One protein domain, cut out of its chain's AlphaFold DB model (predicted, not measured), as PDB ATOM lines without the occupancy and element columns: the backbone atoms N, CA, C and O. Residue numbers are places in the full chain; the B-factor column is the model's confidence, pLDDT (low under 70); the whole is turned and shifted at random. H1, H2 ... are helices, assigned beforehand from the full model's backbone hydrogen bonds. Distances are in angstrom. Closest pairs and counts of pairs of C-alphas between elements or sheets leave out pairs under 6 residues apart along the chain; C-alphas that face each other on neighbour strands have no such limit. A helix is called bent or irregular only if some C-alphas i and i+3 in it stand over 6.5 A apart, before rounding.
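This is residues 2 to 54 of the 208 residues of the protein "Major facilitator superfamily transporter" of Colletotrichum simmondsii (UniProt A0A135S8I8). One long helix, H1, folds back on itself near residues 22 and 23 into a narrow V of two arms, H1a and H1b, which meet near the bend. Residues 36 to 54 stand free; of these, 36 to 46 belong to H1b and 50 to 53 to the short helix H2, which lies beyond the end of H1b that is far from the bend. The printed part has 53 residues with two named helices, H1 then H2, and no named strand; its class is all helix. It is only just loose, close to extended, with a radius of gyration of the C-alphas of 14.5 A, and it spans 46 by 20 by 11 A.

Start at H1, residues 2 to 46, assigned by its hydrogen bonds as one helix but bent: C-alphas 21 and 24 are 9.3 A apart. Its arms are H1a, residues 2 to 21, and H1b, residues 24 to 46. They run opposite ways at a shallow tilt of 29 degrees. They touch, H1a with residues 11 to 19 alone and H1b with residues 27 to 31 alone; the closest C-alphas, those of Ala 18 and Ser 27, are 5.4 A apart. H1a has a kink of 30 degrees near residue 13. Move outward to H2, residues 50 to 53: it is close to H1b but not clearly touching, the closest C-alphas being those of Leu 46 and Ile 53, 7.5 A apart. H1a and H2 are apart. Every O i to N i+4 pair is within hydrogen-bond range in H1b, 11 of 16 are in H1a, and H2 is too short for such a pair.

Find C-alpha 24 at (121.825, 96.542, 138.037); from there H1b runs 33.3 A to C-alpha 46. H1a runs 29.5 A from C-alpha 2 at (96.370, 99.084, 127.459) to C-alpha 21. H2 ends with C-alpha 53 at (98.665, 87.872, 110.268).

Look for the two C-alphas farthest apart at Pro 20 and Lys 51, 45.7 A. The printed part has no cut, and the link from H1 to H2 is tight. pLDDT is under 70 at residues 2 to 8, residue 12 and residues 46 to 54.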
ATOM      1  N   ALA A   2      96.420  99.503 126.045       54.72
ATOM      2  CA  ALA A   2      96.370  99.084 127.459       54.72
ATOM      3  C   ALA A   2      97.648  98.371 127.968       54.72
ATOM      4  O   ALA A   2      98.074  98.597 129.099       54.72
ATOM      5  N   GLY A   3      98.316  97.579 127.117       61.09
ATOM      6  CA  GLY A   3      99.566  96.894 127.475       61.09
ATOM      7  C   GLY A   3     100.724  97.836 127.836       61.09
ATOM      8  O   GLY A   3     101.497  97.528 128.737       61.09
ATOM      9  N   ALA A   4     100.804  99.016 127.208       66.25
ATOM     10  CA  ALA A   4     101.843 100.002 127.513       66.25
ATOM     11  C   ALA A   4     101.670 100.603 128.920       66.25
ATOM     12  O   ALA A   4     102.651 100.818 129.624       66.25
ATOM     13  N   SER A   5     100.425 100.821 129.358       66.25
ATOM     14  CA  SER A   5     100.131 101.293 130.718       66.25
ATOM     15  C   SER A   5     100.446 100.240 131.777       66.25
ATOM     16  O   SER A   5     101.063 100.558 132.790       66.25
ATOM     17  N   LEU A   6     100.070  98.979 131.535       67.94
ATOM     18  CA  LEU A   6     100.378  97.876 132.451       67.94
ATOM     19  C   LEU A   6     101.890  97.692 132.619       67.94
ATOM     20  O   LEU A   6     102.358  97.558 133.750       67.94
ATOM     21  N   GLY A   7     102.650  97.763 131.521       64.94
ATOM     22  CA  GLY A   7     104.115  97.785 131.552       64.94
ATOM     23  C   GLY A   7     104.657  98.955 132.376       64.94
ATOM     24  O   GLY A   7     105.457  98.752 133.286       64.94
ATOM     25  N   GLY A   8     104.161 100.170 132.129       67.19
ATOM     26  CA  GLY A   8     104.576 101.379 132.850       67.19
ATOM     27  C   GLY A   8     104.355 101.334 134.368       67.19
ATOM     28  O   GLY A   8     105.083 101.996 135.099       67.19
ATOM     29  N   ILE A   9     103.402 100.538 134.863       71.69
ATOM     30  CA  ILE A   9     103.179 100.325 136.305       71.69
ATOM     31  C   ILE A   9     104.069  99.193 136.831       71.69
ATOM     32  O   ILE A   9     104.697  99.319 137.882       71.69
ATOM     33  N   THR A  10     104.121  98.073 136.109       73.69
ATOM     34  CA  THR A  10     104.815  96.858 136.561       73.69
ATOM     35  C   THR A  10     106.332  96.998 136.544       73.69
ATOM     36  O   THR A  10     106.971  96.615 137.523       73.69
ATOM     37  N   PHE A  11     106.917  97.589 135.499       73.69
ATOM     38  CA  PHE A  11     108.369  97.756 135.401       73.69
ATOM     39  C   PHE A  11     108.957  98.524 136.595       73.69
ATOM     40  O   PHE A  11     109.763  97.932 137.313       73.69
ATOM     41  N   PRO A  12     108.556  99.772 136.914       69.81
ATOM     42  CA  PRO A  12     109.150 100.505 138.035       69.81
ATOM     43  C   PRO A  12     108.944  99.815 139.392       69.81
ATOM     44  O   PRO A  12     109.835  99.879 140.244       69.81
ATOM     45  N   LEU A  13     107.829  99.102 139.595       74.19
ATOM     46  CA  LEU A  13     107.585  98.335 140.822       74.19
ATOM     47  C   LEU A  13     108.538  97.138 140.961       74.19
ATOM     48  O   LEU A  13     109.059  96.879 142.051       74.19
ATOM     49  N   VAL A  14     108.785  96.431 139.855       76.81
ATOM     50  CA  VAL A  14     109.721  95.302 139.793       76.81
ATOM     51  C   VAL A  14     111.164  95.793 139.939       76.81
ATOM     52  O   VAL A  14     111.888  95.256 140.780       76.81
ATOM     53  N   LEU A  15     111.577  96.856 139.230       72.56
ATOM     54  CA  LEU A  15     112.918  97.452 139.384       72.56
ATOM     55  C   LEU A  15     113.183  97.885 140.829       72.56
ATOM     56  O   LEU A  15     114.277  97.651 141.342       72.56
ATOM     57  N   ARG A  16     112.190  98.474 141.510       71.19
ATOM     58  CA  ARG A  16     112.326  98.914 142.909       71.19
ATOM     59  C   ARG A  16     112.744  97.776 143.844       71.19
ATOM     60  O   ARG A  16     113.465  98.020 144.809       71.19
ATOM     61  N   ARG A  17     112.276  96.550 143.594       73.56
ATOM     62  CA  ARG A  17     112.622  95.364 144.396       73.56
ATOM     63  C   ARG A  17     113.866  94.650 143.873       73.56
ATOM     64  O   ARG A  17     114.629  94.117 144.672       73.56
ATOM     65  N   ALA A  18     114.080  94.660 142.559       70.25
ATOM     66  CA  ALA A  18     115.181  93.954 141.919       70.25
ATOM     67  C   ALA A  18     116.534  94.659 142.111       70.25
ATOM     68  O   ALA A  18     117.528  93.988 142.388       70.25
ATOM     69  N   PHE A  19     116.578  95.995 142.056       73.88
ATOM     70  CA  PHE A  19     117.829  96.746 142.202       73.88
ATOM     71  C   PHE A  19     118.601  96.475 143.501       73.88
ATOM     72  O   PHE A  19     119.795  96.189 143.401       73.88
ATOM     73  N   PRO A  20     117.982  96.529 144.698       72.50
ATOM     74  CA  PRO A  20     118.704  96.266 145.943       72.50
ATOM     75  C   PRO A  20     119.051  94.783 146.153       72.50
ATOM     76  O   PRO A  20     119.966  94.495 146.913       72.50
ATOM     77  N   ALA A  21     118.346  93.849 145.504       73.94
ATOM     78  CA  ALA A  21     118.527  92.412 145.729       73.94
ATOM     79  C   ALA A  21     119.503  91.746 144.743       73.94
ATOM     80  O   ALA A  21     120.263  90.864 145.128       73.94
ATOM     81  N   LEU A  22     119.465  92.136 143.466       71.94
ATOM     82  CA  LEU A  22     120.144  91.436 142.365       71.94
ATOM     83  C   LEU A  22     121.199  92.307 141.664       71.94
ATOM     84  O   LEU A  22     121.951  91.820 140.822       71.94
ATOM     85  N   GLY A  23     121.265  93.600 141.990       80.06
ATOM     86  CA  GLY A  23     122.125  94.560 141.302       80.06
ATOM     87  C   GLY A  23     121.612  94.939 139.905       80.06
ATOM     88  O   GLY A  23     120.622  94.408 139.392       80.06
ATOM     89  N   TRP A  24     122.285  95.904 139.277       74.38
ATOM     90  CA  TRP A  24     121.825  96.542 138.037       74.38
ATOM     91  C   TRP A  24     121.781  95.580 136.836       74.38
ATOM     92  O   TRP A  24     120.763  95.479 136.149       74.38
ATOM     93  N   SER A  25     122.853  94.813 136.610       82.25
ATOM     94  CA  SER A  25     122.974  93.944 135.432       82.25
ATOM     95  C   SER A  25     121.974  92.783 135.432       82.25
ATOM     96  O   SER A  25     121.402  92.471 134.389       82.25
ATOM     97  N   TRP A  26     121.735  92.147 136.583       83.31
ATOM     98  CA  TRP A  26     120.779  91.039 136.685       83.31
ATOM     99  C   TRP A  26     119.326  91.512 136.653       83.31
ATOM    100  O   TRP A  26     118.500  90.856 136.021       83.31
ATOM    101  N   SER A  27     119.026  92.682 137.225       80.75
ATOM    102  CA  SER A  27     117.686  93.284 137.138       80.75
ATOM    103  C   SER A  27     117.256  93.525 135.685       80.75
ATOM    104  O   SER A  27     116.135  93.187 135.306       80.75
ATOM    105  N   ASN A  28     118.169  94.020 134.839       80.00
ATOM    106  CA  ASN A  28     117.892  94.227 133.414       80.00
ATOM    107  C   ASN A  28     117.675  92.911 132.648       80.00
ATOM    108  O   ASN A  28     116.813  92.846 131.773       80.00
ATOM    109  N   ARG A  29     118.401  91.840 132.996       85.44
ATOM    110  CA  ARG A  29     118.201  90.512 132.384       85.44
ATOM    111  C   ARG A  29     116.837  89.923 132.735       85.44
ATOM    112  O   ARG A  29     116.152  89.427 131.847       85.44
ATOM    113  N   VAL A  30     116.421  90.023 134.002       83.31
ATOM    114  CA  VAL A  30     115.098  89.558 134.455       83.31
ATOM    115  C   VAL A  30     113.981  90.268 133.691       83.31
ATOM    116  O   VAL A  30     113.063  89.611 133.208       83.31
ATOM    117  N   MET A  31     114.090  91.584 133.490       81.50
ATOM    118  CA  MET A  31     113.133  92.311 132.651       81.50
ATOM    119  C   MET A  31     113.110  91.822 131.204       81.50
ATOM    120  O   MET A  31     112.030  91.648 130.642       81.50
ATOM    121  N   GLY A  32     114.279  91.549 130.619       82.06
ATOM    122  CA  GLY A  32     114.376  90.970 129.280       82.06
ATOM    123  C   GLY A  32     113.629  89.638 129.161       82.06
ATOM    124  O   GLY A  32     112.859  89.450 128.222       82.06
ATOM    125  N   PHE A  33     113.776  88.744 130.145       86.81
ATOM    126  CA  PHE A  33     113.055  87.467 130.164       86.81
ATOM    127  C   PHE A  33     111.538  87.636 130.303       86.81
ATOM    128  O   PHE A  33     110.786  86.940 129.623       86.81
ATOM    129  N   VAL A  34     111.077  88.580 131.127       84.19
ATOM    130  CA  VAL A  34     109.641  88.877 131.276       84.19
ATOM    131  C   VAL A  34     109.049  89.391 129.960       84.19
ATOM    132  O   VAL A  34     107.985  88.932 129.542       84.19
ATOM    133  N   ILE A  35     109.750  90.297 129.273       83.25
ATOM    134  CA  ILE A  35     109.321  90.828 127.972       83.25
ATOM    135  C   ILE A  35     109.288  89.714 126.919       83.25
ATOM    136  O   ILE A  35     108.311  89.610 126.179       83.25
ATOM    137  N   LEU A  36     110.307  88.852 126.877       84.94
ATOM    138  CA  LEU A  36     110.335  87.692 125.981       84.94
ATOM    139  C   LEU A  36     109.170  86.732 126.251       84.94
ATOM    140  O   LEU A  36     108.527  86.273 125.308       84.94
ATOM    141  N   GLY A  37     108.844  86.468 127.517       84.50
ATOM    142  CA  GLY A  37     107.685  85.656 127.895       84.50
ATOM    143  C   GLY A  37     106.367  86.259 127.397       84.50
ATOM    144  O   GLY A  37     105.571  85.586 126.752       84.50
ATOM    145  N   LEU A  38     106.160  87.558 127.611       82.56
ATOM    146  CA  LEU A  38     104.962  88.257 127.134       82.56
ATOM    147  C   LEU A  38     104.865  88.277 125.600       82.56
ATOM    148  O   LEU A  38     103.787  88.053 125.049       82.56
ATOM    149  N   MET A  39     105.981  88.512 124.906       81.44
ATOM    150  CA  MET A  39     106.041  88.512 123.440       81.44
ATOM    151  C   MET A  39     105.770  87.127 122.854       81.44
ATOM    152  O   MET A  39     105.019  87.010 121.889       81.44
ATOM    153  N   THR A  40     106.341  86.073 123.437       83.19
ATOM    154  CA  THR A  40     106.119  84.692 122.979       83.19
ATOM    155  C   THR A  40     104.670  84.263 123.186       83.19
ATOM    156  O   THR A  40     104.068  83.742 122.251       83.19
ATOM    157  N   ILE A  41     104.067  84.566 124.341       83.00
ATOM    158  CA  ILE A  41     102.632  84.335 124.580       83.00
ATOM    159  C   ILE A  41     101.786  85.110 123.560       83.00
ATOM    160  O   ILE A  41     100.863  84.545 122.978       83.00
ATOM    161  N   GLY A  42     102.127  86.375 123.291       76.19
ATOM    162  CA  GLY A  42     101.459  87.183 122.269       76.19
ATOM    163  C   GLY A  42     101.531  86.554 120.874       76.19
ATOM    164  O   GLY A  42     100.515  86.460 120.191       76.19
ATOM    165  N   MET A  43     102.703  86.057 120.473       78.31
ATOM    166  CA  MET A  43     102.890  85.363 119.195       78.31
ATOM    167  C   MET A  43     102.087  84.058 119.125       78.31
ATOM    168  O   MET A  43     101.441  83.793 118.113       78.31
ATOM    169  N   VAL A  44     102.062  83.274 120.206       80.94
ATOM    170  CA  VAL A  44     101.286  82.023 120.299       80.94
ATOM    171  C   VAL A  44      99.779  82.279 120.234       80.94
ATOM    172  O   VAL A  44      99.072  81.526 119.569       80.94
ATOM    173  N   LEU A  45      99.279  83.351 120.855       78.81
ATOM    174  CA  LEU A  45      97.862  83.729 120.774       78.81
ATOM    175  C   LEU A  45      97.465  84.315 119.412       78.81
ATOM    176  O   LEU A  45      96.297  84.220 119.039       78.81
ATOM    177  N   LEU A  46      98.402  84.916 118.674       69.88
ATOM    178  CA  LEU A  46      98.142  85.486 117.348       69.88
ATOM    179  C   LEU A  46      98.229  84.444 116.224       69.88
ATOM    180  O   LEU A  46      97.470  84.547 115.261       69.88
ATOM    181  N   LEU A  47      99.079  83.420 116.368       67.25
ATOM    182  CA  LEU A  47      99.209  82.274 115.453       67.25
ATOM    183  C   LEU A  47      97.872  81.639 114.989       67.25
ATOM    184  O   LEU A  47      97.755  81.355 113.796       67.25
ATOM    185  N   PRO A  48      96.843  81.440 115.842       66.94
ATOM    186  CA  PRO A  48      95.553  80.877 115.428       66.94
ATOM    187  C   PRO A  48      94.629  81.839 114.656       66.94
ATOM    188  O   PRO A  48      93.589  81.398 114.166       66.94
ATOM    189  N   PHE A  49      94.979  83.123 114.497       61.22
ATOM    190  CA  PHE A  49      94.190  84.106 113.738       61.22
ATOM    191  C   PHE A  49      94.897  84.512 112.427       61.22
ATOM    192  O   PHE A  49      95.397  85.634 112.305       61.22
ATOM    193  N   PRO A  50      94.888  83.660 111.382       54.66
ATOM    194  CA  PRO A  50      95.565  83.945 110.113       54.66
ATOM    195  C   PRO A  50      95.023  85.189 109.389       54.66
ATOM    196  O   PRO A  50      95.728  85.763 108.568       54.66
ATOM    197  N   LYS A  51      93.810  85.658 109.722       51.91
ATOM    198  CA  LYS A  51      93.218  86.901 109.190       51.91
ATOM    199  C   LYS A  51      93.779  88.194 109.808       51.91
ATOM    200  O   LYS A  51      93.527  89.258 109.256       51.91
ATOM    201  N   LEU A  52      94.496  88.118 110.936       49.59
ATOM    202  CA  LEU A  52      95.262  89.246 111.492       49.59
ATOM    203  C   LEU A  52      96.728  89.235 111.028       49.59
ATOM    204  O   LEU A  52      97.358  90.287 110.994       49.59
ATOM    205  N   ILE A  53      97.267  88.056 110.691       51.09
ATOM    206  CA  ILE A  53      98.665  87.872 110.268       51.09
ATOM    207  C   ILE A  53      98.828  88.138 108.768       51.09
ATOM    208  O   ILE A  53      99.808  88.747 108.344       51.09
ATOM    209  N   LEU A  54      97.862  87.709 107.954       45.72
ATOM    210  CA  LEU A  54      97.762  88.141 106.568       45.72
ATOM    211  C   LEU A  54      97.005  89.468 106.567       45.72
ATOM    212  O   LEU A  54      95.805  89.453 106.856       45.72
TER     213      LEU A  54